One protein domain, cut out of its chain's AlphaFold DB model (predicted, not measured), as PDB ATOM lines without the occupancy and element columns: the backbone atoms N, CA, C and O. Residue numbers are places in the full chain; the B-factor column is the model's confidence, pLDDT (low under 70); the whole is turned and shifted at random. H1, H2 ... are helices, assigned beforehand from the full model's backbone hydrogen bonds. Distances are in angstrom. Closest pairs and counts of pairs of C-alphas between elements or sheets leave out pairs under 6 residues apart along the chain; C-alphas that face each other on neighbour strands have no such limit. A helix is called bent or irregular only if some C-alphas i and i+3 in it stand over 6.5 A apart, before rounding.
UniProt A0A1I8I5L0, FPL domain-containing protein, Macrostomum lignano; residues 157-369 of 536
ATOM      1  N   ASN A 157     114.496  11.395   2.216       95.62
ATOM      2  CA  ASN A 157     115.085  12.716   2.338       95.62
ATOM      3  C   ASN A 157     114.593  13.586   1.165       95.62
ATOM      4  O   ASN A 157     113.829  13.132   0.308       95.62
ATOM      5  N   LYS A 158     115.047  14.841   1.112       95.62
ATOM      6  CA  LYS A 158     114.640  15.826   0.098       95.62
ATOM      7  C   LYS A 158     114.931  15.415  -1.354       95.62
ATOM      8  O   LYS A 158     114.294  15.929  -2.262       95.62
ATOM      9  N   HIS A 159     115.867  14.498  -1.578       94.00
ATOM     10  CA  HIS A 159     116.244  14.007  -2.902       94.00
ATOM     11  C   HIS A 159     115.556  12.675  -3.244       94.00
ATOM     12  O   HIS A 159     115.104  12.493  -4.372       94.00
ATOM     13  N   THR A 160     115.405  11.760  -2.278       95.62
ATOM     14  CA  THR A 160     114.759  10.451  -2.507       95.62
ATOM     15  C   THR A 160     113.231  10.501  -2.548       95.62
ATOM     16  O   THR A 160     112.616   9.595  -3.110       95.62
ATOM     17  N   ILE A 161     112.595  11.536  -1.985       96.31
ATOM     18  CA  ILE A 161     111.128  11.625  -1.883       96.31
ATOM     19  C   ILE A 161     110.418  11.519  -3.240       96.31
ATOM     20  O   ILE A 161     109.376  10.872  -3.336       96.31
ATOM     21  N   HIS A 162     111.017  12.061  -4.302       94.75
ATOM     22  CA  HIS A 162     110.459  12.052  -5.658       94.75
ATOM     23  C   HIS A 162     110.410  10.657  -6.307       94.75
ATOM     24  O   HIS A 162     109.702  10.472  -7.295       94.75
ATOM     25  N   PHE A 163     111.105   9.654  -5.753       95.31
ATOM     26  CA  PHE A 163     110.926   8.260  -6.175       95.31
ATOM     27  C   PHE A 163     109.675   7.610  -5.581       95.31
ATOM     28  O   PHE A 163     109.207   6.614  -6.121       95.31
ATOM     29  N   PHE A 164     109.131   8.144  -4.485       96.38
ATOM     30  CA  PHE A 164     107.948   7.599  -3.808       96.38
ATOM     31  C   PHE A 164     106.697   8.452  -4.014       96.38
ATOM     32  O   PHE A 164     105.599   7.898  -4.029       96.38
ATOM     33  N   TYR A 165     106.855   9.770  -4.166       96.12
ATOM     34  CA  TYR A 165     105.780  10.720  -4.435       96.12
ATOM     35  C   TYR A 165     105.891  11.313  -5.843       96.12
ATOM     36  O   TYR A 165     106.882  11.960  -6.184       96.12
ATOM     37  N   ASN A 166     104.831  11.149  -6.636       92.69
ATOM     38  CA  ASN A 166     104.693  11.745  -7.959       92.69
ATOM     39  C   ASN A 166     103.670  12.895  -7.921       92.69
ATOM     40  O   ASN A 166     102.470  12.667  -7.771       92.69
ATOM     41  N   GLU A 167     104.142  14.134  -8.102       92.12
ATOM     42  CA  GLU A 167     103.301  15.342  -8.071       92.12
ATOM     43  C   GLU A 167     102.259  15.388  -9.203       92.12
ATOM     44  O   GLU A 167     101.158  15.902  -9.008       92.12
ATOM     45  N   HIS A 168     102.562  14.819 -10.374       90.00
ATOM     46  CA  HIS A 168     101.652  14.840 -11.523       90.00
ATOM     47  C   HIS A 168     100.463  13.894 -11.339       90.00
ATOM     48  O   HIS A 168      99.340  14.241 -11.702       90.00
ATOM     49  N   THR A 169     100.689  12.709 -10.764       89.62
ATOM     50  CA  THR A 169      99.626  11.719 -10.514       89.62
ATOM     51  C   THR A 169      99.026  11.813  -9.112       89.62
ATOM     52  O   THR A 169      97.990  11.204  -8.870       89.62
ATOM     53  N   ASN A 170      99.636  12.586  -8.202       89.81
ATOM     54  CA  ASN A 170      99.310  12.609  -6.771       89.81
ATOM     55  C   ASN A 170      99.324  11.197  -6.145       89.81
ATOM     56  O   ASN A 170      98.466  10.853  -5.330       89.81
ATOM     57  N   ASP A 171     100.296  10.373  -6.543       91.12
ATOM     58  CA  ASP A 171     100.493   9.022  -6.009       91.12
ATOM     59  C   ASP A 171     101.667   9.023  -5.024       91.12
ATOM     60  O   ASP A 171     102.738   9.539  -5.347       91.12
ATOM     61  N   PHE A 172     101.462   8.468  -3.825       95.50
ATOM     62  CA  PHE A 172     102.492   8.350  -2.785       95.50
ATOM     63  C   PHE A 172     102.438   6.974  -2.111       95.50
ATOM     64  O   PHE A 172     102.165   6.865  -0.914       95.50
ATOM     65  N   ALA A 173     102.712   5.925  -2.892       94.06
ATOM     66  CA  ALA A 173     102.544   4.521  -2.509       94.06
ATOM     67  C   ALA A 173     103.031   4.190  -1.084       94.06
ATOM     68  O   ALA A 173     102.266   3.654  -0.284       94.06
ATOM     69  N   LEU A 174     104.277   4.553  -0.748       97.75
ATOM     70  CA  LEU A 174     104.888   4.260   0.556       97.75
ATOM     71  C   LEU A 174     104.068   4.799   1.736       97.75
ATOM     72  O   LEU A 174     103.856   4.091   2.716       97.75
ATOM     73  N   TYR A 175     103.602   6.043   1.643       98.00
ATOM     74  CA  TYR A 175     102.830   6.671   2.708       98.00
ATOM     75  C   TYR A 175     101.370   6.200   2.698       98.00
ATOM     76  O   TYR A 175     100.843   5.849   3.753       98.00
ATOM     77  N   THR A 176     100.718   6.139   1.528       95.94
ATOM     78  CA  THR A 176      99.289   5.793   1.441       95.94
ATOM     79  C   THR A 176      98.988   4.344   1.784       95.94
ATOM     80  O   THR A 176      97.933   4.091   2.355       95.94
ATOM     81  N   GLU A 177      99.873   3.394   1.460       96.75
ATOM     82  CA  GLU A 177      99.683   2.005   1.890       96.75
ATOM     83  C   GLU A 177     100.014   1.831   3.379       96.75
ATOM     84  O   GLU A 177      99.248   1.186   4.090       96.75
ATOM     85  N   ALA A 178     101.069   2.478   3.897       98.31
ATOM     86  CA  ALA A 178     101.423   2.385   5.317       98.31
ATOM     87  C   ALA A 178     100.299   2.873   6.246       98.31
ATOM     88  O   ALA A 178      99.945   2.185   7.205       98.31
ATOM     89  N   ILE A 179      99.697   4.040   5.974       97.88
ATOM     90  CA  ILE A 179      98.692   4.608   6.888       97.88
ATOM     91  C   ILE A 179      97.388   3.807   6.956       97.88
ATOM     92  O   ILE A 179      96.653   3.977   7.924       97.88
ATOM     93  N   LYS A 180      97.111   2.888   6.017       96.81
ATOM     94  CA  LYS A 180      95.953   1.977   6.106       96.81
ATOM     95  C   LYS A 180      95.997   1.112   7.375       96.81
ATOM     96  O   LYS A 180      94.948   0.795   7.923       96.81
ATOM     97  N   PHE A 181      97.194   0.827   7.894       97.50
ATOM     98  CA  PHE A 181      97.427  -0.012   9.076       97.50
ATOM     99  C   PHE A 181      97.570   0.780  10.392       97.50
ATOM    100  O   PHE A 181      98.009   0.235  11.403       97.50
ATOM    101  N   PHE A 182      97.198   2.067  10.422       97.50
ATOM    102  CA  PHE A 182      97.350   2.919  11.617       97.50
ATOM    103  C   PHE A 182      96.633   2.389  12.873       97.50
ATOM    104  O   PHE A 182      97.068   2.680  13.986       97.50
ATOM    105  N   ASN A 183      95.556   1.618  12.682       96.12
ATOM    106  CA  ASN A 183      94.771   0.973  13.731       96.12
ATOM    107  C   ASN A 183      94.803  -0.563  13.618       96.12
ATOM    108  O   ASN A 183      93.777  -1.228  13.742       96.12
ATOM    109  N   HIS A 184      95.972  -1.130  13.310       96.38
ATOM    110  CA  HIS A 184      96.178  -2.579  13.339       96.38
ATOM    111  C   HIS A 184      96.053  -3.130  14.779       96.38
ATOM    112  O   HIS A 184      96.464  -2.431  15.713       96.38
ATOM    113  N   PRO A 185      95.532  -4.355  15.000       93.50
ATOM    114  CA  PRO A 185      95.465  -4.958  16.336       93.50
ATOM    115  C   PRO A 185      96.847  -5.126  16.986       93.50
ATOM    116  O   PRO A 185      97.008  -4.849  18.171       93.50
ATOM    117  N   GLU A 186      97.873  -5.504  16.219       94.25
ATOM    118  CA  GLU A 186      99.240  -5.589  16.742       94.25
ATOM    119  C   GLU A 186      99.874  -4.211  16.981       94.25
ATOM    120  O   GLU A 186     100.041  -3.406  16.057       94.25
ATOM    121  N   SER A 187     100.359  -3.984  18.204       93.69
ATOM    122  CA  SER A 187     101.054  -2.744  18.566       93.69
ATOM    123  C   SER A 187     102.318  -2.492  17.731       93.69
ATOM    124  O   SER A 187     102.560  -1.362  17.309       93.69
ATOM    125  N   MET A 188     103.090  -3.536  17.400       95.25
ATOM    126  CA  MET A 188     104.319  -3.405  16.599       95.25
ATOM    127  C   MET A 188     104.057  -2.835  15.198       95.25
ATOM    128  O   MET A 188     104.806  -1.969  14.738       95.25
ATOM    129  N   VAL A 189     102.957  -3.243  14.554       97.75
ATOM    130  CA  VAL A 189     102.524  -2.691  13.261       97.75
ATOM    131  C   VAL A 189     102.165  -1.211  13.418       97.75
ATOM    132  O   VAL A 189     102.671  -0.377  12.665       97.75
ATOM    133  N   ARG A 190     101.393  -0.835  14.450       97.19
ATOM    134  CA  ARG A 190     101.059   0.579  14.722       97.19
ATOM    135  C   ARG A 190     102.298   1.437  14.994       97.19
ATOM    136  O   ARG A 190     102.395   2.545  14.471       97.19
ATOM    137  N   ILE A 191     103.264   0.939  15.769       97.44
ATOM    138  CA  ILE A 191     104.545   1.615  16.045       97.44
ATOM    139  C   ILE A 191     105.335   1.832  14.746       97.44
ATOM    140  O   ILE A 191     105.880   2.919  14.522       97.44
ATOM    141  N   ALA A 192     105.365   0.838  13.854       98.44
ATOM    142  CA  ALA A 192     106.002   0.969  12.547       98.44
ATOM    143  C   ALA A 192     105.289   2.006  11.658       98.44
ATOM    144  O   ALA A 192     105.962   2.882  11.117       98.44
ATOM    145  N   VAL A 193     103.950   2.001  11.585       98.62
ATOM    146  CA  VAL A 193     103.173   3.021  10.848       98.62
ATOM    147  C   VAL A 193     103.438   4.428  11.383       98.62
ATOM    148  O   VAL A 193     103.725   5.327  10.597       98.62
ATOM    149  N   ARG A 194     103.414   4.624  12.707       98.44
ATOM    150  CA  ARG A 194     103.748   5.910  13.352       98.44
ATOM    151  C   ARG A 194     105.175   6.362  13.019       98.44
ATOM    152  O   ARG A 194     105.408   7.537  12.755       98.44
ATOM    153  N   THR A 195     106.131   5.432  12.980       98.56
ATOM    154  CA  THR A 195     107.514   5.722  12.561       98.56
ATOM    155  C   THR A 195     107.563   6.183  11.099       98.56
ATOM    156  O   THR A 195     108.205   7.186  10.793       98.56
ATOM    157  N   ILE A 196     106.853   5.487  10.202       98.81
ATOM    158  CA  ILE A 196     106.778   5.828   8.774       98.81
ATOM    159  C   ILE A 196     106.165   7.221   8.581       98.81
ATOM    160  O   ILE A 196     106.738   8.028   7.852       98.81
ATOM    161  N   THR A 197     105.050   7.545   9.247       98.44
ATOM    162  CA  THR A 197     104.420   8.871   9.119       98.44
ATOM    163  C   THR A 197     105.317   9.990   9.635       98.44
ATOM    164  O   THR A 197     105.445  11.006   8.958       98.44
ATOM    165  N   LEU A 198     106.000   9.805  10.771       98.56
ATOM    166  CA  LEU A 198     106.957  10.790  11.289       98.56
ATOM    167  C   LEU A 198     108.154  10.984  10.347       98.56
ATOM    168  O   LEU A 198     108.572  12.119  10.133       98.56
ATOM    169  N   ASN A 199     108.683   9.911   9.750       98.50
ATOM    170  CA  ASN A 199     109.757  10.007   8.755       98.50
ATOM    171  C   ASN A 199     109.303  10.753   7.492       98.50
ATOM    172  O   ASN A 199     110.032  11.610   7.003       98.50
ATOM    173  N   VAL A 200     108.086  10.488   7.003       98.50
ATOM    174  CA  VAL A 200     107.491  11.201   5.860       98.50
ATOM    175  C   VAL A 200     107.293  12.689   6.171       98.50
ATOM    176  O   VAL A 200     107.742  13.535   5.404       98.50
ATOM    177  N   TYR A 201     106.677  13.025   7.309       98.06
ATOM    178  CA  TYR A 201     106.403  14.415   7.696       98.06
ATOM    179  C   TYR A 201     107.681  15.233   7.963       98.06
ATOM    180  O   TYR A 201     107.658  16.455   7.852       98.06
ATOM    181  N   ARG A 202     108.811  14.586   8.285       97.50
ATOM    182  CA  ARG A 202     110.122  15.243   8.458       97.50
ATOM    183  C   ARG A 202     110.785  15.683   7.147       97.50
ATOM    184  O   ARG A 202     111.774  16.413   7.204       97.50
ATOM    185  N   VAL A 203     110.300  15.249   5.982       97.50
ATOM    186  CA  VAL A 203     110.895  15.629   4.693       97.50
ATOM    187  C   VAL A 203     110.442  17.032   4.281       97.50
ATOM    188  O   VAL A 203     109.261  17.269   4.037       97.50
ATOM    189  N   ASP A 204     111.398  17.951   4.122       95.44
ATOM    190  CA  ASP A 204     111.171  19.292   3.563       95.44
ATOM    191  C   ASP A 204     110.948  19.246   2.035       95.44
ATOM    192  O   ASP A 204     111.814  19.631   1.242       95.44
ATOM    193  N   ASP A 205     109.770  18.763   1.625       96.88
ATOM    194  CA  ASP A 205     109.240  18.925   0.269       96.88
ATOM    195  C   ASP A 205     107.829  19.537   0.265       96.88
ATOM    196  O   ASP A 205     106.886  19.042   0.889       96.88
ATOM    197  N   LYS A 206     107.668  20.632  -0.484       95.25
ATOM    198  CA  LYS A 206     106.437  21.436  -0.481       95.25
ATOM    199  C   LYS A 206     105.294  20.777  -1.248       95.25
ATOM    200  O   LYS A 206     104.137  20.961  -0.868       95.25
ATOM    201  N   ALA A 207     105.590  20.045  -2.321       95.56
ATOM    202  CA  ALA A 207     104.567  19.412  -3.147       95.56
ATOM    203  C   ALA A 207     103.947  18.209  -2.420       95.56
ATOM    204  O   ALA A 207     102.724  18.081  -2.368       95.56
ATOM    205  N   MET A 208     104.789  17.390  -1.792       96.62
ATOM    206  CA  MET A 208     104.424  16.256  -0.950       96.62
ATOM    207  C   MET A 208     103.650  16.703   0.300       96.62
ATOM    208  O   MET A 208     102.574  16.170   0.578       96.62
ATOM    209  N   MET A 209     104.098  17.754   0.997       96.12
ATOM    210  CA  MET A 209     103.357  18.283   2.151       96.12
ATOM    211  C   MET A 209     102.001  18.898   1.767       96.12
ATOM    212  O   MET A 209     101.029  18.760   2.516       96.12
ATOM    213  N   ARG A 210     101.895  19.526   0.585       95.25
ATOM    214  CA  ARG A 210     100.613  19.980   0.017       95.25
ATOM    215  C   ARG A 210      99.674  18.795  -0.226       95.25
ATOM    216  O   ARG A 210      98.526  18.836   0.216       95.25
ATOM    217  N   TYR A 211     100.177  17.729  -0.855       95.25
ATOM    218  CA  TYR A 211      99.435  16.486  -1.075       95.25
ATOM    219  C   TYR A 211      98.919  15.879   0.236       95.25
ATOM    220  O   TYR A 211      97.725  15.599   0.337       95.25
ATOM    221  N   ILE A 212      99.769  15.740   1.258       96.31
ATOM    222  CA  ILE A 212      99.375  15.180   2.562       96.31
ATOM    223  C   ILE A 212      98.222  15.982   3.165       96.31
ATOM    224  O   ILE A 212      97.170  15.421   3.473       96.31
ATOM    225  N   ARG A 213      98.372  17.307   3.269       94.50
ATOM    226  CA  ARG A 213      97.340  18.189   3.834       94.50
ATOM    227  C   ARG A 213      96.000  18.069   3.099       94.50
ATOM    228  O   ARG A 213      94.954  18.002   3.738       94.50
ATOM    229  N   GLU A 214      96.021  18.050   1.770       91.19
ATOM    230  CA  GLU A 214      94.808  18.129   0.945       91.19
ATOM    231  C   GLU A 214      94.157  16.766   0.670       91.19
ATOM    232  O   GLU A 214      92.942  16.690   0.470       91.19
ATOM    233  N   LYS A 215      94.935  15.676   0.653       91.62
ATOM    234  CA  LYS A 215      94.464  14.346   0.239       91.62
ATOM    235  C   LYS A 215      94.362  13.343   1.384       91.62
ATOM    236  O   LYS A 215      93.373  12.609   1.390       91.62
ATOM    237  N   SER A 216      95.277  13.322   2.356       93.69
ATOM    238  CA  SER A 216      95.301  12.289   3.408       93.69
ATOM    239  C   SER A 216      94.987  12.789   4.817       93.69
ATOM    240  O   SER A 216      94.312  12.075   5.553       93.69
ATOM    241  N   ALA A 217      95.430  13.992   5.200       94.81
ATOM    242  CA  ALA A 217      95.387  14.466   6.584       94.81
ATOM    243  C   ALA A 217      93.964  14.486   7.159       94.81
ATOM    244  O   ALA A 217      93.754  14.014   8.270       94.81
ATOM    245  N   GLY A 218      92.979  14.948   6.379       94.94
ATOM    246  CA  GLY A 218      91.568  14.952   6.780       94.94
ATOM    247  C   GLY A 218      91.030  13.558   7.142       94.94
ATOM    248  O   GLY A 218      90.679  13.335   8.300       94.94
ATOM    249  N   PRO A 219      90.994  12.596   6.195       95.81
ATOM    250  CA  PRO A 219      90.595  11.215   6.480       95.81
ATOM    251  C   PRO A 219      91.430  10.529   7.563       95.81
ATOM    252  O   PRO A 219      90.888   9.761   8.355       95.81
ATOM    253  N   TYR A 220      92.741  10.787   7.599       97.69
ATOM    254  CA  TYR A 220      93.654  10.176   8.562       97.69
ATOM    255  C   TYR A 220      93.356  10.644   9.986       97.69
ATOM    256  O   TYR A 220      93.156   9.820  10.876       97.69
ATOM    257  N   PHE A 221      93.263  11.958  10.202       97.75
ATOM    258  CA  PHE A 221      92.997  12.516  11.521       97.75
ATOM    259  C   PHE A 221      91.553  12.291  11.974       97.75
ATOM    260  O   PHE A 221      91.360  11.992  13.147       97.75
ATOM    261  N   SER A 222      90.551  12.314  11.086       96.88
ATOM    262  CA  SER A 222      89.175  11.969  11.481       96.88
ATOM    263  C   SER A 222      89.055  10.517  11.963       96.88
ATOM    264  O   SER A 222      88.416  10.258  12.981       96.88
ATOM    265  N   ASN A 223      89.721   9.573  11.288       97.88
ATOM    266  CA  ASN A 223      89.762   8.170  11.704       97.88
ATOM    267  C   ASN A 223      90.598   7.971  12.985       97.88
ATOM    268  O   ASN A 223      90.163   7.247  13.876       97.88
ATOM    269  N   LEU A 224      91.750   8.641  13.120       97.62
ATOM    270  CA  LEU A 224      92.575   8.609  14.337       97.62
ATOM    271  C   LEU A 224      91.793   9.084  15.569       97.62
ATOM    272  O   LEU A 224      91.766   8.408  16.594       97.62
ATOM    273  N   VAL A 225      91.121  10.227  15.445       97.19
ATOM    274  CA  VAL A 225      90.341  10.852  16.515       97.19
ATOM    275  C   VAL A 225      89.106  10.018  16.880       97.19
ATOM    276  O   VAL A 225      88.797   9.865  18.063       97.19
ATOM    277  N   TRP A 226      88.452   9.393  15.895       97.56
ATOM    278  CA  TRP A 226      87.384   8.422  16.144       97.56
ATOM    279  C   TRP A 226      87.867   7.191  16.926       97.56
ATOM    280  O   TRP A 226      87.200   6.763  17.866       97.56
ATOM    281  N   VAL A 227      89.028   6.627  16.574       97.06
ATOM    282  CA  VAL A 227      89.612   5.485  17.301       97.06
ATOM    283  C   VAL A 227      89.922   5.871  18.750       97.06
ATOM    284  O   VAL A 227      89.515   5.159  19.663       97.06
ATOM    285  N   MET A 228      90.546   7.033  18.982       97.44
ATOM    286  CA  MET A 228      90.824   7.535  20.337       97.44
ATOM    287  C   MET A 228      89.556   7.659  21.196       97.44
ATOM    288  O   MET A 228      89.547   7.231  22.349       97.44
ATOM    289  N   GLY A 229      88.477   8.226  20.646       96.94
ATOM    290  CA  GLY A 229      87.205   8.338  21.365       96.94
ATOM    291  C   GLY A 229      86.489   6.998  21.544       96.94
ATOM    292  O   GLY A 229      85.881   6.772  22.586       96.94
ATOM    293  N   SER A 230      86.631   6.073  20.591       96.19
ATOM    294  CA  SER A 230      86.130   4.697  20.728       96.19
ATOM    295  C   SER A 230      86.816   3.977  21.893       96.19
ATOM    296  O   SER A 230      86.137   3.364  22.710       96.19
ATOM    297  N   HIS A 231      88.139   4.118  22.030       96.25
ATOM    298  CA  HIS A 231      88.887   3.542  23.153       96.25
ATOM    299  C   HIS A 231      88.478   4.188  24.485       96.25
ATOM    300  O   HIS A 231      88.313   3.480  25.471       96.25
ATOM    301  N   ALA A 232      88.237   5.504  24.520       96.81
ATOM    302  CA  ALA A 232      87.724   6.185  25.712       96.81
ATOM    303  C   ALA A 232      86.332   5.672  26.143       96.81
ATOM    304  O   ALA A 232      86.071   5.528  27.336       96.81
ATOM    305  N   LEU A 233      85.452   5.353  25.191       95.94
ATOM    306  CA  LEU A 233      84.143   4.751  25.471       95.94
ATOM    307  C   LEU A 233      84.253   3.287  25.914       95.94
ATOM    308  O   LEU A 233      83.511   2.851  26.792       95.94
ATOM    309  N   GLU A 234      85.203   2.537  25.357       95.06
ATOM    310  CA  GLU A 234      85.469   1.163  25.781       95.06
ATOM    311  C   GLU A 234      86.074   1.114  27.195       95.06
ATOM    312  O   GLU A 234      85.634   0.312  28.014       95.06
ATOM    313  N   MET A 235      86.988   2.031  27.538       95.50
ATOM    314  CA  MET A 235      87.486   2.216  28.910       95.50
ATOM    315  C   MET A 235      86.343   2.480  29.893       95.50
ATOM    316  O   MET A 235      86.290   1.881  30.962       95.50
ATOM    317  N   ASP A 236      85.426   3.374  29.531       94.06
ATOM    318  CA  ASP A 236      84.269   3.752  30.343       94.06
ATOM    319  C   ASP A 236      83.307   2.568  30.567       94.06
ATOM    320  O   ASP A 236      82.817   2.347  31.678       94.06
ATOM    321  N   ALA A 237      83.101   1.742  29.535       93.12
ATOM    322  CA  ALA A 237      82.383   0.475  29.650       93.12
ATOM    323  C   ALA A 237      83.133  -0.544  30.531       93.12
ATOM    324  O   ALA A 237      82.513  -1.182  31.383       93.12
ATOM    325  N   CYS A 238      84.458  -0.666  30.393       93.50
ATOM    326  CA  CYS A 238      85.296  -1.515  31.244       93.50
ATOM    327  C   CYS A 238      85.280  -1.081  32.719       93.50
ATOM    328  O   CYS A 238      85.270  -1.943  33.588       93.50
ATOM    329  N   ILE A 239      85.234   0.224  33.015       90.50
ATOM    330  CA  ILE A 239      85.148   0.762  34.387       90.50
ATOM    331  C   ILE A 239      83.794   0.442  35.038       90.50
ATOM    332  O   ILE A 239      83.745   0.170  36.234       90.50
ATOM    333  N   ARG A 240      82.699   0.437  34.262       86.94
ATOM    334  CA  ARG A 240      81.379  -0.047  34.717       86.94
ATOM    335  C   ARG A 240      81.281  -1.571  34.828       86.94
ATOM    336  O   ARG A 240      80.326  -2.067  35.419       86.94
ATOM    337  N   SER A 241      82.201  -2.297  34.204       85.12
ATOM    338  CA  SER A 241      82.190  -3.757  34.160       85.12
ATOM    339  C   SER A 241      82.929  -4.362  35.348       85.12
ATOM    340  O   SER A 241      83.709  -3.711  36.041       85.12
ATOM    341  N   ASP A 242      82.676  -5.645  35.575       76.19
ATOM    342  CA  ASP A 242      83.249  -6.367  36.699       76.19
ATOM    343  C   ASP A 242      84.755  -6.661  36.518       76.19
ATOM    344  O   ASP A 242      85.377  -6.338  35.503       76.19
ATOM    345  N   HIS A 243      85.367  -7.305  37.513       71.44
ATOM    346  CA  HIS A 243      86.823  -7.507  37.611       71.44
ATOM    347  C   HIS A 243      87.510  -8.155  36.388       71.44
ATOM    348  O   HIS A 243      88.728  -8.023  36.237       71.44
ATOM    349  N   THR A 244      86.758  -8.829  35.516       71.12
ATOM    350  CA  THR A 244      87.226  -9.415  34.250       71.12
ATOM    351  C   THR A 244      87.724  -8.372  33.243       71.12
ATOM    352  O   THR A 244      88.611  -8.675  32.448       71.12
ATOM    353  N   ALA A 245      87.236  -7.129  33.305       86.25
ATOM    354  CA  ALA A 245      87.604  -6.062  32.373       86.25
ATOM    355  C   ALA A 245      88.964  -5.390  32.671       86.25
ATOM    356  O   ALA A 245      89.433  -4.568  31.883       86.25
ATOM    357  N   ARG A 246      89.635  -5.724  33.787       87.50
ATOM    358  CA  ARG A 246      90.864  -5.029  34.230       87.50
ATOM    359  C   ARG A 246      92.043  -5.139  33.263       87.50
ATOM    360  O   ARG A 246      92.740  -4.147  33.072       87.50
ATOM    361  N   ALA A 247      92.272  -6.314  32.673       90.56
ATOM    362  CA  ALA A 247      93.354  -6.501  31.702       90.56
ATOM    363  C   ALA A 247      93.102  -5.642  30.452       90.56
ATOM    364  O   ALA A 247      93.932  -4.814  30.094       90.56
ATOM    365  N   ARG A 248      91.883  -5.730  29.901       92.69
ATOM    366  CA  ARG A 248      91.443  -4.927  28.755       92.69
ATOM    367  C   ARG A 248      91.549  -3.422  29.013       92.69
ATOM    368  O   ARG A 248      91.995  -2.687  28.139       92.69
ATOM    369  N   LEU A 249      91.194  -2.961  30.215       94.12
ATOM    370  CA  LEU A 249      91.348  -1.559  30.609       94.12
ATOM    371  C   LEU A 249      92.824  -1.117  30.623       94.12
ATOM    372  O   LEU A 249      93.124  -0.016  30.166       94.12
ATOM    373  N   ALA A 250      93.742  -1.957  31.110       94.06
ATOM    374  CA  ALA A 250      95.177  -1.660  31.104       94.06
ATOM    375  C   ALA A 250      95.761  -1.602  29.679       94.06
ATOM    376  O   ALA A 250      96.569  -0.715  29.386       94.06
ATOM    377  N   ASP A 251      95.306  -2.482  28.782       94.12
ATOM    378  CA  ASP A 251      95.669  -2.447  27.362       94.12
ATOM    379  C   ASP A 251      95.176  -1.146  26.707       94.12
ATOM    380  O   ASP A 251      95.969  -0.402  26.133       94.12
ATOM    381  N   LEU A 252      93.890  -0.808  26.876       95.81
ATOM    382  CA  LEU A 252      93.292   0.425  26.346       95.81
ATOM    383  C   LEU A 252      94.000   1.685  26.861       95.81
ATOM    384  O   LEU A 252      94.242   2.619  26.093       95.81
ATOM    385  N   VAL A 253      94.352   1.725  28.153       95.81
ATOM    386  CA  VAL A 253      95.125   2.826  28.754       95.81
ATOM    387  C   VAL A 253      96.497   2.942  28.100       95.81
ATOM    388  O   VAL A 253      96.900   4.042  27.719       95.81
ATOM    389  N   SER A 254      97.187   1.818  27.906       95.50
ATOM    390  CA  SER A 254      98.487   1.794  27.233       95.50
ATOM    391  C   SER A 254      98.375   2.324  25.801       95.50
ATOM    392  O   SER A 254      99.145   3.198  25.412       95.50
ATOM    393  N   GLU A 255      97.364   1.887  25.042       94.56
ATOM    394  CA  GLU A 255      97.108   2.353  23.674       94.56
ATOM    395  C   GLU A 255      96.762   3.846  23.590       94.56
ATOM    396  O   GLU A 255      97.197   4.523  22.653       94.56
ATOM    397  N   HIS A 256      96.024   4.379  24.567       95.62
ATOM    398  CA  HIS A 256      95.704   5.804  24.654       95.62
ATOM    399  C   HIS A 256      96.951   6.666  24.901       95.62
ATOM    400  O   HIS A 256      97.158   7.661  24.204       95.62
ATOM    401  N   LEU A 257      97.815   6.274  25.845       96.25
ATOM    402  CA  LEU A 257      99.079   6.975  26.105       96.25
ATOM    403  C   LEU A 257      99.989   6.951  24.868       96.25
ATOM    404  O   LEU A 257     100.562   7.970  24.488       96.25
ATOM    405  N   ASP A 258     100.054   5.810  24.186       96.06
ATOM    406  CA  ASP A 258     100.741   5.627  22.907       96.06
ATOM    407  C   ASP A 258     100.231   6.573  21.800       96.06
ATOM    408  O   ASP A 258     101.014   7.154  21.043       96.06
ATOM    409  N   GLN A 259      98.907   6.743  21.696       95.81
ATOM    410  CA  GLN A 259      98.273   7.675  20.756       95.81
ATOM    411  C   GLN A 259      98.594   9.137  21.111       95.81
ATOM    412  O   GLN A 259      98.917   9.920  20.215       95.81
ATOM    413  N   LEU A 260      98.565   9.500  22.400       97.12
ATOM    414  CA  LEU A 260      98.928  10.839  22.872       97.12
ATOM    415  C   LEU A 260     100.399  11.180  22.602       97.12
ATOM    416  O   LEU A 260     100.686  12.285  22.140       97.12
ATOM    417  N   HIS A 261     101.327  10.248  22.840       97.12
ATOM    418  CA  HIS A 261     102.743  10.454  22.530       97.12
ATOM    419  C   HIS A 261     102.970  10.651  21.028       97.12
ATOM    420  O   HIS A 261     103.639  11.607  20.641       97.12
ATOM    421  N   TYR A 262     102.334   9.834  20.179       98.25
ATOM    422  CA  TYR A 262     102.392  10.005  18.725       98.25
ATOM    423  C   TYR A 262     101.858  11.372  18.262       98.25
ATOM    424  O   TYR A 262     102.498  12.043  17.454       98.25
ATOM    425  N   ILE A 263     100.718  11.820  18.799       98.19
ATOM    426  CA  ILE A 263     100.171  13.158  18.525       98.19
ATOM    427  C   ILE A 263     101.139  14.251  18.980       98.19
ATOM    428  O   ILE A 263     101.387  15.201  18.236       98.19
ATOM    429  N   GLY A 264     101.722  14.105  20.172       97.62
ATOM    430  CA  GLY A 264     102.761  14.994  20.678       97.62
ATOM    431  C   GLY A 264     103.944  15.095  19.715       97.62
ATOM    432  O   GLY A 264     104.383  16.202  19.413       97.62
ATOM    433  N   ASP A 265     104.413  13.971  19.176       98.25
ATOM    434  CA  ASP A 265     105.534  13.927  18.236       98.25
ATOM    435  C   ASP A 265     105.206  14.532  16.871       98.25
ATOM    436  O   ASP A 265     106.028  15.282  16.346       98.25
ATOM    437  N   VAL A 266     104.004  14.304  16.326       98.19
ATOM    438  CA  VAL A 266     103.543  14.984  15.100       98.19
ATOM    439  C   VAL A 266     103.511  16.500  15.310       98.19
ATOM    440  O   VAL A 266     104.051  17.243  14.493       98.19
ATOM    441  N   LEU A 267     102.955  16.971  16.433       98.00
ATOM    442  CA  LEU A 267     102.876  18.401  16.744       98.00
ATOM    443  C   LEU A 267     104.263  19.033  16.977       98.00
ATOM    444  O   LEU A 267     104.488  20.181  16.579       98.00
ATOM    445  N   ARG A 268     105.208  18.283  17.566       97.38
ATOM    446  CA  ARG A 268     106.615  18.687  17.768       97.38
ATOM    447  C   ARG A 268     107.396  18.874  16.465       97.38
ATOM    448  O   ARG A 268     108.407  19.567  16.496       97.38
ATOM    449  N   LEU A 269     106.937  18.336  15.327       97.06
ATOM    450  CA  LEU A 269     107.559  18.610  14.021       97.06
ATOM    451  C   LEU A 269     107.405  20.076  13.573       97.06
ATOM    452  O   LEU A 269     108.084  20.496  12.642       97.06
ATOM    453  N   GLY A 270     106.524  20.859  14.210       96.25
ATOM    454  CA  GLY A 270     106.388  22.299  13.946       96.25
ATOM    455  C   GLY A 270     105.715  22.652  12.614       96.25
ATOM    456  O   GLY A 270     105.784  23.795  12.172       96.25
ATOM    457  N   ILE A 271     105.051  21.692  11.967       96.56
ATOM    458  CA  ILE A 271     104.417  21.873  10.657       96.56
ATOM    459  C   ILE A 271     103.076  22.595  10.840       96.56
ATOM    460  O   ILE A 271     102.036  21.956  10.974       96.56
ATOM    461  N   GLU A 272     103.087  23.930  10.841       95.44
ATOM    462  CA  GLU A 272     101.937  24.781  11.199       95.44
ATOM    463  C   GLU A 272     100.602  24.346  10.576       95.44
ATOM    464  O   GLU A 272      99.622  24.151  11.291       95.44
ATOM    465  N   ALA A 273     100.563  24.133   9.257       93.25
ATOM    466  CA  ALA A 273      99.330  23.760   8.562       93.25
ATOM    467  C   ALA A 273      98.811  22.365   8.959       93.25
ATOM    468  O   ALA A 273      97.602  22.166   9.019       93.25
ATOM    469  N   LEU A 274      99.705  21.413   9.250       96.06
ATOM    470  CA  LEU A 274      99.332  20.073   9.713       96.06
ATOM    471  C   LEU A 274      98.891  20.113  11.183       96.06
ATOM    472  O   LEU A 274      97.895  19.491  11.545       96.06
ATOM    473  N   ASN A 275      99.594  20.898  12.005       97.69
ATOM    474  CA  ASN A 275      99.297  21.111  13.418       97.69
ATOM    475  C   ASN A 275      97.940  21.794  13.620       97.69
ATOM    476  O   ASN A 275      97.193  21.391  14.510       97.69
ATOM    477  N   ALA A 276      97.597  22.776  12.780       96.81
ATOM    478  CA  ALA A 276      96.279  23.402  12.764       96.81
ATOM    479  C   ALA A 276      95.187  22.364  12.463       96.81
ATOM    480  O   ALA A 276      94.300  22.166  13.288       96.81
ATOM    481  N   THR A 277      95.318  21.614  11.359       96.88
ATOM    482  CA  THR A 277      94.353  20.565  10.982       96.88
ATOM    483  C   THR A 277      94.195  19.499  12.073       96.88
ATOM    484  O   THR A 277      93.074  19.136  12.418       96.88
ATOM    485  N   LEU A 278      95.293  19.010  12.659       98.00
ATOM    486  CA  LEU A 278      95.249  18.033  13.753       98.00
ATOM    487  C   LEU A 278      94.605  18.617  15.022       98.00
ATOM    488  O   LEU A 278      93.836  17.929  15.689       98.00
ATOM    489  N   THR A 279      94.875  19.888  15.338       98.00
ATOM    490  CA  THR A 279      94.250  20.590  16.469       98.00
ATOM    491  C   THR A 279      92.746  20.746  16.262       98.00
ATOM    492  O   THR A 279      91.997  20.519  17.209       98.00
ATOM    493  N   ASP A 280      92.291  21.072  15.048       96.69
ATOM    494  CA  ASP A 280      90.863  21.136  14.724       96.69
ATOM    495  C   ASP A 280      90.186  19.780  14.951       96.69
ATOM    496  O   ASP A 280      89.225  19.707  15.714       96.69
ATOM    497  N   TYR A 281      90.718  18.690  14.382       97.44
ATOM    498  CA  TYR A 281      90.141  17.356  14.588       97.44
ATOM    499  C   TYR A 281      90.145  16.929  16.061       97.44
ATOM    500  O   TYR A 281      89.135  16.415  16.536       97.44
ATOM    501  N   LEU A 282      91.235  17.157  16.801       98.00
ATOM    502  CA  LEU A 282      91.314  16.784  18.216       98.00
ATOM    503  C   LEU A 282      90.347  17.590  19.081       98.00
ATOM    504  O   LEU A 282      89.601  17.005  19.863       98.00
ATOM    505  N   VAL A 283      90.352  18.919  18.962       96.88
ATOM    506  CA  VAL A 283      89.523  19.787  19.804       96.88
ATOM    507  C   VAL A 283      88.051  19.630  19.435       96.88
ATOM    508  O   VAL A 283      87.232  19.311  20.295       96.88
ATOM    509  N   ASP A 284      87.711  19.793  18.160       94.56
ATOM    510  CA  ASP A 284      86.320  19.913  17.731       94.56
ATOM    511  C   ASP A 284      85.648  18.551  17.518       94.56
ATOM    512  O   ASP A 284      84.439  18.443  17.716       94.56
ATOM    513  N   GLY A 285      86.423  17.527  17.143       94.31
ATOM    514  CA  GLY A 285      85.938  16.181  16.836       94.31
ATOM    515  C   GLY A 285      86.003  15.172  17.987       94.31
ATOM    516  O   GLY A 285      85.421  14.103  17.850       94.31
ATOM    517  N   LEU A 286      86.678  15.475  19.106       96.25
ATOM    518  CA  LEU A 286      86.801  14.565  20.262       96.25
ATOM    519  C   LEU A 286      86.785  15.291  21.604       96.25
ATOM    520  O   LEU A 286      85.903  15.047  22.424       96.25
ATOM    521  N   LEU A 287      87.753  16.173  21.847       97.06
ATOM    522  CA  LEU A 287      88.009  16.683  23.192       97.06
ATOM    523  C   LEU A 287      86.858  17.549  23.701       97.06
ATOM    524  O   LEU A 287      86.471  17.392  24.850       97.06
ATOM    525  N   LEU A 288      86.266  18.411  22.870       94.88
ATOM    526  CA  LEU A 288      85.061  19.160  23.239       94.88
ATOM    527  C   LEU A 288      83.786  18.303  23.283       94.88
ATOM    528  O   LEU A 288      83.114  18.339  24.319       94.88
ATOM    529  N   PRO A 289      83.415  17.551  22.224       93.69
ATOM    530  CA  PRO A 289      82.141  16.839  22.207       93.69
ATOM    531  C   PRO A 289      82.064  15.656  23.180       93.69
ATOM    532  O   PRO A 289      80.976  15.394  23.690       93.69
ATOM    533  N   LEU A 290      83.180  14.967  23.440       93.81
ATOM    534  CA  LEU A 290      83.242  13.811  24.335       93.81
ATOM    535  C   LEU A 290      83.803  14.212  25.707       93.81
ATOM    536  O   LEU A 290      83.097  14.177  26.709       93.81
ATOM    537  N   THR A 291      85.074  14.615  25.772       95.12
ATOM    538  CA  THR A 291      85.812  14.655  27.046       95.12
ATOM    539  C   THR A 291      85.442  15.853  27.928       95.12
ATOM    540  O   THR A 291      85.072  15.681  29.087       95.12
ATOM    541  N   VAL A 292      85.494  17.076  27.399       95.31
ATOM    542  CA  VAL A 292      85.169  18.308  28.135       95.31
ATOM    543  C   VAL A 292      83.680  18.347  28.471       95.31
ATOM    544  O   VAL A 292      83.342  18.606  29.622       95.31
ATOM    545  N   ARG A 293      82.784  17.999  27.532       93.12
ATOM    546  CA  ARG A 293      81.341  17.891  27.817       93.12
ATOM    547  C   ARG A 293      81.058  16.940  28.988       93.12
ATOM    548  O   ARG A 293      80.330  17.326  29.903       93.12
ATOM    549  N   SER A 294      81.670  15.752  28.998       93.56
ATOM    550  CA  SER A 294      81.568  14.804  30.114       93.56
ATOM    551  C   SER A 294      82.088  15.380  31.431       93.56
ATOM    552  O   SER A 294      81.383  15.322  32.436       93.56
ATOM    553  N   LEU A 295      83.289  15.974  31.455       95.00
ATOM    554  CA  LEU A 295      83.860  16.559  32.677       95.00
ATOM    555  C   LEU A 295      82.929  17.619  33.291       95.00
ATOM    556  O   LEU A 295      82.670  17.611  34.498       95.00
ATOM    557  N   LEU A 296      82.399  18.501  32.443       92.62
ATOM    558  CA  LEU A 296      81.528  19.609  32.826       92.62
ATOM    559  C   LEU A 296      80.108  19.176  33.236       92.62
ATOM    560  O   LEU A 296      79.339  20.018  33.689       92.62
ATOM    561  N   GLY A 297      79.766  17.889  33.115       84.75
ATOM    562  CA  GLY A 297      78.443  17.369  33.470       84.75
ATOM    563  C   GLY A 297      77.347  17.785  32.487       84.75
ATOM    564  O   GLY A 297      76.223  18.039  32.907       84.75
ATOM    565  N   GLY A 298      77.675  17.899  31.194       74.19
ATOM    566  CA  GLY A 298      76.693  18.212  30.156       74.19
ATOM    567  C   GLY A 298      75.589  17.158  30.087       74.19
ATOM    568  O   GLY A 298      75.878  15.974  29.927       74.19
ATOM    569  N   ASP A 299      74.339  17.600  30.206       59.06
ATOM    570  CA  ASP A 299      73.177  16.718  30.302       59.06
ATOM    571  C   ASP A 299      72.912  15.992  28.963       59.06
ATOM    572  O   ASP A 299      72.647  16.662  27.952       59.06
ATOM    573  N   PRO A 300      72.969  14.644  28.920       51.91
ATOM    574  CA  PRO A 300      72.772  13.885  27.688       51.91
ATOM    575  C   PRO A 300      71.349  14.002  27.126       51.91
ATOM    576  O   PRO A 300      71.135  13.672  25.966       51.91
ATOM    577  N   SER A 301      70.381  14.507  27.898       44.53
ATOM    578  CA  SER A 301      69.018  14.769  27.417       44.53
ATOM    579  C   SER A 301      68.911  15.971  26.461       44.53
ATOM    580  O   SER A 301      67.927  16.088  25.734       44.53
ATOM    581  N   SER A 302      69.928  16.844  26.409       51.69
ATOM    582  CA  SER A 302      69.932  18.048  25.556       51.69
ATOM    583  C   SER A 302      70.243  17.789  24.072       51.69
ATOM    584  O   SER A 302      70.015  18.663  23.235       51.69
ATOM    585  N   ALA A 303      70.732  16.594  23.734       50.75
ATOM    586  CA  ALA A 303      70.882  16.103  22.367       50.75
ATOM    587  C   ALA A 303      70.615  14.593  22.362       50.75
ATOM    588  O   ALA A 303      71.314  13.848  23.045       50.75
ATOM    589  N   SER A 304      69.633  14.131  21.580       46.00
ATOM    590  CA  SER A 304      69.051  12.771  21.629       46.00
ATOM    591  C   SER A 304      69.999  11.600  21.304       46.00
ATOM    592  O   SER A 304      69.570  10.449  21.247       46.00
ATOM    593  N   THR A 305      71.283  11.881  21.097       49.50
ATOM    594  CA  THR A 305      72.363  10.957  20.722       49.50
ATOM    595  C   THR A 305      73.667  11.230  21.495       49.50
ATOM    596  O   THR A 305      74.735  10.780  21.082       49.50
ATOM    597  N   SER A 306      73.616  11.979  22.607       59.28
ATOM    598  CA  SER A 306      74.791  12.428  23.373       59.28
ATOM    599  C   SER A 306      75.579  11.286  24.043       59.28
ATOM    600  O   SER A 306      75.418  11.000  25.230       59.28
ATOM    601  N   VAL A 307      76.501  10.680  23.295       77.00
ATOM    602  CA  VAL A 307      77.490   9.717  23.798       77.00
ATOM    603  C   VAL A 307      78.562  10.430  24.637       77.00
ATOM    604  O   VAL A 307      79.131  11.434  24.207       77.00
ATOM    605  N   GLY A 308      78.860   9.902  25.828       85.62
ATOM    606  CA  GLY A 308      79.802  10.482  26.789       85.62
ATOM    607  C   GLY A 308      80.472   9.429  27.674       85.62
ATOM    608  O   GLY A 308      80.023   8.289  27.735       85.62
ATOM    609  N   VAL A 309      81.540   9.832  28.365       92.75
ATOM    610  CA  VAL A 309      82.246   9.033  29.387       92.75
ATOM    611  C   VAL A 309      81.980   9.555  30.807       92.75
ATOM    612  O   VAL A 309      81.548  10.697  30.985       92.75
ATOM    613  N   ASN A 310      82.284   8.765  31.839       92.25
ATOM    614  CA  ASN A 310      82.261   9.192  33.240       92.25
ATOM    615  C   ASN A 310      83.179  10.415  33.477       92.25
ATOM    616  O   ASN A 310      84.294  10.484  32.954       92.25
ATOM    617  N   ARG A 311      82.738  11.363  34.319       93.31
ATOM    618  CA  ARG A 311      83.477  12.589  34.694       93.31
ATOM    619  C   ARG A 311      84.899  12.307  35.202       93.31
ATOM    620  O   ARG A 311      85.826  13.040  34.864       93.31
ATOM    621  N   SER A 312      85.084  11.221  35.956       94.25
ATOM    622  CA  SER A 312      86.392  10.771  36.451       94.25
ATOM    623  C   SER A 312      87.323  10.342  35.314       94.25
ATOM    624  O   SER A 312      88.497  10.709  35.315       94.25
ATOM    625  N   LEU A 313      86.811   9.608  34.319       95.62
ATOM    626  CA  LEU A 313      87.598   9.236  33.143       95.62
ATOM    627  C   LEU A 313      87.878  10.462  32.262       95.62
ATOM    628  O   LEU A 313      88.990  10.624  31.774       95.62
ATOM    629  N   ALA A 314      86.918  11.376  32.110       96.88
ATOM    630  CA  ALA A 314      87.139  12.627  31.391       96.88
ATOM    631  C   ALA A 314      88.280  13.467  31.999       96.88
ATOM    632  O   ALA A 314      89.150  13.944  31.265       96.88
ATOM    633  N   ALA A 315      88.321  13.598  33.330       97.00
ATOM    634  CA  ALA A 315      89.424  14.248  34.036       97.00
ATOM    635  C   ALA A 315      90.763  13.516  33.810       97.00
ATOM    636  O   ALA A 315      91.761  14.161  33.486       97.00
ATOM    637  N   TYR A 316      90.774  12.178  33.895       97.00
ATOM    638  CA  TYR A 316      91.950  11.342  33.613       97.00
ATOM    639  C   TYR A 316      92.504  11.568  32.194       97.00
ATOM    640  O   TYR A 316      93.701  11.812  32.033       97.00
ATOM    641  N   LEU A 317      91.650  11.525  31.166       97.62
ATOM    642  CA  LEU A 317      92.051  11.671  29.760       97.62
ATOM    643  C   LEU A 317      92.620  13.072  29.477       97.62
ATOM    644  O   LEU A 317      93.651  13.209  28.816       97.62
ATOM    645  N   LEU A 318      91.992  14.122  30.022       97.06
ATOM    646  CA  LEU A 318      92.497  15.494  29.906       97.06
ATOM    647  C   LEU A 318      93.827  15.678  30.646       97.06
ATOM    648  O   LEU A 318      94.720  16.340  30.117       97.06
ATOM    649  N   ALA A 319      93.995  15.071  31.825       96.25
ATOM    650  CA  ALA A 319      95.245  15.157  32.575       96.25
ATOM    651  C   ALA A 319      96.422  14.576  31.773       96.25
ATOM    652  O   ALA A 319      97.461  15.222  31.629       96.25
ATOM    653  N   HIS A 320      96.242  13.396  31.170       96.12
ATOM    654  CA  HIS A 320      97.274  12.767  30.341       96.12
ATOM    655  C   HIS A 320      97.570  13.557  29.063       96.12
ATOM    656  O   HIS A 320      98.736  13.683  28.689       96.12
ATOM    657  N   LEU A 321      96.559  14.172  28.438       96.81
ATOM    658  CA  LEU A 321      96.763  15.068  27.297       96.81
ATOM    659  C   LEU A 321      97.689  16.245  27.648       96.81
ATOM    660  O   LEU A 321      98.654  16.484  26.924       96.81
ATOM    661  N   TYR A 322      97.439  16.958  28.754       95.00
ATOM    662  CA  TYR A 322      98.255  18.116  29.157       95.00
ATOM    663  C   TYR A 322      99.679  17.750  29.608       95.00
ATOM    664  O   TYR A 322     100.569  18.607  29.540       95.00
ATOM    665  N   LEU A 323      99.904  16.501  30.039       93.19
ATOM    666  CA  LEU A 323     101.231  15.954  30.344       93.19
ATOM    667  C   LEU A 323     102.002  15.546  29.076       93.19
ATOM    668  O   LEU A 323     103.188  15.861  28.957       93.19
ATOM    669  N   ALA A 324     101.349  14.864  28.130       93.94
ATOM    670  CA  ALA A 324     101.989  14.292  26.943       93.94
ATOM    671  C   ALA A 324     102.167  15.292  25.784       93.94
ATOM    672  O   ALA A 324     103.166  15.228  25.055       93.94
ATOM    673  N   VAL A 325     101.215  16.216  25.604       94.75
ATOM    674  CA  VAL A 325     101.158  17.163  24.482       94.75
ATOM    675  C   VAL A 325     101.485  18.576  24.955       94.75
ATOM    676  O   VAL A 325     100.831  19.132  25.832       94.75
ATOM    677  N   HIS A 326     102.502  19.184  24.340       93.12
ATOM    678  CA  HIS A 326     103.038  20.495  24.744       93.12
ATOM    679  C   HIS A 326     102.753  21.611  23.728       93.12
ATOM    680  O   HIS A 326     103.343  22.683  23.813       93.12
ATOM    681  N   HIS A 327     101.882  21.366  22.744       95.81
ATOM    682  CA  HIS A 327     101.607  22.300  21.650       95.81
ATOM    683  C   HIS A 327     100.732  23.483  22.120       95.81
ATOM    684  O   HIS A 327      99.542  23.277  22.377       95.81
ATOM    685  N   PRO A 328     101.258  24.726  22.207       94.75
ATOM    686  CA  PRO A 328     100.544  25.828  22.855       94.75
ATOM    687  C   PRO A 328      99.167  26.165  22.253       94.75
ATOM    688  O   PRO A 328      98.243  26.368  23.040       94.75
ATOM    689  N   PRO A 329      98.966  26.196  20.915       95.69
ATOM    690  CA  PRO A 329      97.650  26.448  20.322       95.69
ATOM    691  C   PRO A 329      96.570  25.450  20.758       95.69
ATOM    692  O   PRO A 329      95.464  25.867  21.097       95.69
ATOM    693  N   LEU A 330      96.898  24.153  20.810       96.25
ATOM    694  CA  LEU A 330      95.970  23.103  21.242       96.25
ATOM    695  C   LEU A 330      95.654  23.241  22.732       96.25
ATOM    696  O   LEU A 330      94.483  23.308  23.102       96.25
ATOM    697  N   CYS A 331      96.685  23.334  23.577       95.50
ATOM    698  CA  CYS A 331      96.508  23.435  25.025       95.50
ATOM    699  C   CYS A 331      95.701  24.682  25.417       95.50
ATOM    700  O   CYS A 331      94.808  24.591  26.255       95.50
ATOM    701  N   ARG A 332      95.982  25.840  24.798       94.00
ATOM    702  CA  ARG A 332      95.263  27.095  25.070       94.00
ATOM    703  C   ARG A 332      93.810  27.013  24.616       94.00
ATOM    704  O   ARG A 332      92.932  27.196  25.446       94.00
ATOM    705  N   ARG A 333      93.543  26.636  23.357       94.88
ATOM    706  CA  ARG A 333      92.173  26.511  22.819       94.88
ATOM    707  C   ARG A 333      91.305  25.559  23.645       94.88
ATOM    708  O   ARG A 333      90.130  25.841  23.861       94.88
ATOM    709  N   LEU A 334      91.878  24.451  24.115       95.06
ATOM    710  CA  LEU A 334      91.176  23.488  24.961       95.06
ATOM    711  C   LEU A 334      90.867  24.050  26.355       95.06
ATOM    712  O   LEU A 334      89.746  23.888  26.835       95.06
ATOM    713  N   LEU A 335      91.832  24.724  26.990       93.75
ATOM    714  CA  LEU A 335      91.622  25.383  28.279       93.75
ATOM    715  C   LEU A 335      90.579  26.504  28.163       93.75
ATOM    716  O   LEU A 335      89.653  26.558  28.965       93.75
ATOM    717  N   ASP A 336      90.687  27.352  27.143       92.44
ATOM    718  CA  ASP A 336      89.781  28.479  26.902       92.44
ATOM    719  C   ASP A 336      88.335  27.997  26.699       92.44
ATOM    720  O   ASP A 336      87.395  28.557  27.269       92.44
ATOM    721  N   ALA A 337      88.147  26.901  25.956       92.06
ATOM    722  CA  ALA A 337      86.848  26.259  25.791       92.06
ATOM    723  C   ALA A 337      86.319  25.630  27.096       92.06
ATOM    724  O   ALA A 337      85.142  25.793  27.407       92.06
ATOM    725  N   ALA A 338      87.167  24.970  27.894       92.25
ATOM    726  CA  ALA A 338      86.762  24.415  29.189       92.25
ATOM    727  C   ALA A 338      86.387  25.509  30.214       92.25
ATOM    728  O   ALA A 338      85.461  25.323  31.005       92.25
ATOM    729  N   LEU A 339      87.055  26.669  30.172       90.81
ATOM    730  CA  LEU A 339      86.715  27.847  30.981       90.81
ATOM    731  C   LEU A 339      85.415  28.522  30.518       90.81
ATOM    732  O   LEU A 339      84.633  28.962  31.353       90.81
ATOM    733  N   THR A 340      85.151  28.533  29.208       90.06
ATOM    734  CA  THR A 340      83.875  28.991  28.610       90.06
ATOM    735  C   THR A 340      82.701  28.043  28.924       90.06
ATOM    736  O   THR A 340      81.536  28.375  28.700       90.06
ATOM    737  N   GLY A 341      82.993  26.848  29.446       87.31
ATOM    738  CA  GLY A 341      82.002  25.859  29.847       87.31
ATOM    739  C   GLY A 341      81.255  25.222  28.672       87.31
ATOM    740  O   GLY A 341      81.678  25.272  27.514       87.31
ATOM    741  N   LEU A 342      80.094  24.626  28.966       85.62
ATOM    742  CA  LEU A 342      79.286  23.864  27.998       85.62
ATOM    743  C   LEU A 342      78.894  24.648  26.728       85.62
ATOM    744  O   LEU A 342      78.611  24.037  25.696       85.62
ATOM    745  N   ALA A 343      78.920  25.985  26.763       87.06
ATOM    746  CA  ALA A 343      78.688  26.828  25.592       87.06
ATOM    747  C   ALA A 343      79.702  26.572  24.458       87.06
ATOM    748  O   ALA A 343      79.304  26.538  23.294       87.06
ATOM    749  N   ALA A 344      80.976  26.308  24.777       86.00
ATOM    750  CA  ALA A 344      82.014  26.007  23.782       86.00
ATOM    751  C   ALA A 344      81.835  24.637  23.096       86.00
ATOM    752  O   ALA A 344      82.382  24.399  22.013       86.00
ATOM    753  N   CYS A 345      81.046  23.746  23.705       85.50
ATOM    754  CA  CYS A 345      80.695  22.439  23.157       85.50
ATOM    755  C   CYS A 345      79.413  22.464  22.300       85.50
ATOM    756  O   CYS A 345      79.039  21.422  21.764       85.50
ATOM    757  N   ARG A 346      78.701  23.595  22.167       83.62
ATOM    758  CA  ARG A 346      77.464  23.665  21.361       83.62
ATOM    759  C   ARG A 346      77.728  23.301  19.897       83.62
ATOM    760  O   ARG A 346      78.743  23.696  19.333       83.62
ATOM    761  N   ASN A 347      76.794  22.566  19.291       82.94
ATOM    762  CA  ASN A 347      76.845  22.101  17.896       82.94
ATOM    763  C   ASN A 347      78.084  21.242  17.553       82.94
ATOM    764  O   ASN A 347      78.499  21.182  16.397       82.94
ATOM    765  N   ARG A 348      78.689  20.584  18.554       86.88
ATOM    766  CA  ARG A 348      79.799  19.633  18.379       86.88
ATOM    767  C   ARG A 348      79.371  18.236  18.798       86.88
ATOM    768  O   ARG A 348      78.901  18.043  19.921       86.88
ATOM    769  N   GLU A 349      79.604  17.259  17.937       88.31
ATOM    770  CA  GLU A 349      79.239  15.860  18.156       88.31
ATOM    771  C   GLU A 349      80.442  14.952  17.896       88.31
ATOM    772  O   GLU A 349      81.274  15.233  17.033       88.31
ATOM    773  N   PHE A 350      80.539  13.862  18.657       93.00
ATOM    774  CA  PHE A 350      81.539  12.825  18.437       93.00
ATOM    775  C   PHE A 350      80.979  11.833  17.409       93.00
ATOM    776  O   PHE A 350      80.187  10.955  17.749       93.00
ATOM    777  N   VAL A 351      81.332  12.022  16.135       91.00
ATOM    778  CA  VAL A 351      80.697  11.330  14.998       91.00
ATOM    779  C   VAL A 351      81.672  10.378  14.310       91.00
ATOM    780  O   VAL A 351      82.833  10.714  14.064       91.00
ATOM    781  N   ARG A 352      81.180   9.190  13.941       93.31
ATOM    782  CA  ARG A 352      81.940   8.210  13.158       93.31
ATOM    783  C   ARG A 352      82.217   8.737  11.744       93.31
ATOM    784  O   ARG A 352      81.273   9.158  11.076       93.31
ATOM    785  N   PRO A 353      83.463   8.669  11.239       94.19
ATOM    786  CA  PRO A 353      83.752   8.938   9.837       94.19
ATOM    787  C   PRO A 353      82.866   8.087   8.918       94.19
ATOM    788  O   PRO A 353      82.714   6.886   9.133       94.19
ATOM    789  N   ALA A 354      82.295   8.707   7.882       91.25
ATOM    790  CA  ALA A 354      81.348   8.057   6.967       91.25
ATOM    791  C   ALA A 354      81.970   6.949   6.089       91.25
ATOM    792  O   ALA A 354      81.256   6.210   5.417       91.25
ATOM    793  N   GLU A 355      83.299   6.859   6.062       91.69
ATOM    794  CA  GLU A 355      84.084   5.867   5.333       91.69
ATOM    795  C   GLU A 355      85.364   5.552   6.114       91.69
ATOM    796  O   GLU A 355      85.897   6.410   6.830       91.69
ATOM    797  N   SER A 356      85.877   4.331   5.961       94.06
ATOM    798  CA  SER A 356      87.177   3.968   6.522       94.06
ATOM    799  C   SER A 356      88.309   4.723   5.821       94.06
ATOM    800  O   SER A 356      88.204   5.122   4.657       94.06
ATOM    801  N   LEU A 357      89.444   4.875   6.508       94.56
ATOM    802  CA  LEU A 357      90.635   5.497   5.929       94.56
ATOM    803  C   LEU A 357      91.071   4.840   4.605       94.56
ATOM    804  O   LEU A 357      91.411   5.547   3.658       94.56
ATOM    805  N   ALA A 358      91.049   3.507   4.518       91.88
ATOM    806  CA  ALA A 358      91.451   2.793   3.307       91.88
ATOM    807  C   ALA A 358      90.539   3.131   2.114       91.88
ATOM    808  O   ALA A 358      91.034   3.449   1.034       91.88
ATOM    809  N   GLU A 359      89.218   3.156   2.324       91.06
ATOM    810  CA  GLU A 359      88.250   3.546   1.293       91.06
ATOM    811  C   GLU A 359      88.411   5.009   0.869       91.06
ATOM    812  O   GLU A 359      88.351   5.308  -0.326       91.06
ATOM    813  N   ALA A 360      88.641   5.913   1.826       92.44
ATOM    814  CA  ALA A 360      88.869   7.329   1.557       92.44
ATOM    815  C   ALA A 360      90.109   7.548   0.675       92.44
ATOM    816  O   ALA A 360      90.075   8.342  -0.268       92.44
ATOM    817  N   LEU A 361      91.201   6.831   0.960       90.75
ATOM    818  CA  LEU A 361      92.448   6.911   0.198       90.75
ATOM    819  C   LEU A 361      92.301   6.298  -1.196       90.75
ATOM    820  O   LEU A 361      92.662   6.950  -2.176       90.75
ATOM    821  N   ASP A 362      91.721   5.101  -1.316       86.31
ATOM    822  CA  ASP A 362      91.559   4.431  -2.611       86.31
ATOM    823  C   ASP A 362      90.635   5.236  -3.550       86.31
ATOM    824  O   ASP A 362      90.969   5.422  -4.725       86.31
ATOM    825  N   LYS A 363      89.542   5.825  -3.030       84.69
ATOM    826  CA  LYS A 363      88.683   6.765  -3.782       84.69
ATOM    827  C   LYS A 363      89.462   7.987  -4.276       84.69
ATOM    828  O   LYS A 363      89.324   8.371  -5.436       84.69
ATOM    829  N   ARG A 364      90.282   8.601  -3.414       80.44
ATOM    830  CA  ARG A 364      91.070   9.808  -3.738       80.44
ATOM    831  C   ARG A 364      92.228   9.530  -4.698       80.44
ATOM    832  O   ARG A 364      92.595  10.424  -5.452       80.44
ATOM    833  N   ALA A 365      92.754   8.307  -4.702       70.00
ATOM    834  CA  ALA A 365      93.765   7.827  -5.640       70.00
ATOM    835  C   ALA A 365      93.179   7.327  -6.981       70.00
ATOM    836  O   ALA A 365      93.927   6.864  -7.839       70.00
ATOM    837  N   GLY A 366      91.851   7.363  -7.165       62.91
ATOM    838  CA  GLY A 366      91.185   6.838  -8.364       62.91
ATOM    839  C   GLY A 366      91.294   5.315  -8.525       62.91
ATOM    840  O   GLY A 366      91.098   4.792  -9.622       62.91
ATOM    841  N   ARG A 367      91.626   4.589  -7.450       56.47
ATOM    842  CA  ARG A 367      91.846   3.139  -7.469       56.47
ATOM    843  C   ARG A 367      90.503   2.403  -7.297       56.47
ATOM    844  O   ARG A 367      89.689   2.796  -6.460       56.47
ATOM    845  N   PRO A 368      90.220   1.341  -8.077       37.91
ATOM    846  CA  PRO A 368      88.959   0.609  -7.970       37.91
ATOM    847  C   PRO A 368      88.866  -0.155  -6.642       37.91
ATOM    848  O   PRO A 368      89.858  -0.716  -6.173       37.91
ATOM    849  N   ARG A 369      87.651  -0.215  -6.073       36.75
ATOM    850  CA  ARG A 369      87.366  -0.874  -4.785       36.75
ATOM    851  C   ARG A 369      87.950  -2.298  -4.725       36.75
ATOM    852  O   ARG A 369      87.775  -3.052  -5.694       36.75
TER     853      ARG A 369
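Overview. This is residues 157 to 369 of the 536 residues of the protein "FPL domain-containing protein" of Macrostomum lignano (UniProt A0A1I8I5L0). Two long helices, H3b and H4, run side by side as a hairpin, and H5a joins them in a three-helix up-and-down bundle. Toward one end of the longest axis the hairpin of H1 and H2, with H9, packs on this bundle; toward the other, H6, H7 and H8 gather round H5b. The printed part has 213 residues, with nine named helices, H1 to H9 in order, and no named strand: the class is all helix. It is compact, with a radius of gyration of the C-alphas of 18.0 A and spans of 52 by 39 by 33 A.

Along the chain. H1, residues 173 to 181, begins at C-alpha 173 (102.544, 4.521, -2.509). H2 is residues 187 to 201, 21.0 A long. H3, residues 206 to 240, was assigned as one helix by its hydrogen bonds but is bent, C-alphas 215 and 218 being 7.2 A apart: its arms are H3a, 206 to 215, and H3b, 218 to 240, 33.3 A. H4, residues 243 to 268, 38.4 A, is irregular, with C-alphas 244 and 247 7.2 A apart. H5, residues 272 to 295, also one helix by its hydrogen bonds, is bent, C-alphas 285 and 288 being 7.1 A apart: H5a is 272 to 285 and H5b 288 to 295, itself irregular, with C-alphas 289 and 292 6.8 A apart. H6 is 311 to 324, H7 328 to 339, H8 341 to 345, and H9 357 to 364, ending at C-alpha 364 (91.070, 9.808, -3.738).

Arrangement. In the hairpin of H3b and H4 the closest C-alphas, Cys 238 and Ala 245, are 5.2 A apart, at a shallow tilt of 29 degrees. H5a touches residues 218 to 226 of H3b, closest C-alphas Leu 282 and Val 225, 6.2 A. H2 touches H4 at Leu 198 and Val 266, closest C-alphas, 6.6 A. H9 touches H3b, closest C-alphas Leu 357 and Pro 219, 5.7 A. H6 touches H5b at Arg 311 and Leu 295, closest C-alphas, 4.5 A. H7 touches H5a, closest C-alphas Leu 330 and Thr 279, 5.7 A; H8 touches H7 only at the corner. H3a and H4 are apart. Every O i to N i+4 pair is within hydrogen-bond range in H2, H3a, H3b, H5a, H6, H7 and H9; H1 has 3 of 5, H4 20 of 22, H5b 2 of 4, and H8 0 of 1, with 2 of 2 O i to N i+3 pairs.

Size, cuts and confidence. The two farthest C-alphas, His 159 and Ser 301, are 56.1 A apart. The printed part has no cut. The links H5 to H6 and H8 to H9 are long. Residues 299 to 306 and 366 to 369 have pLDDT under 70.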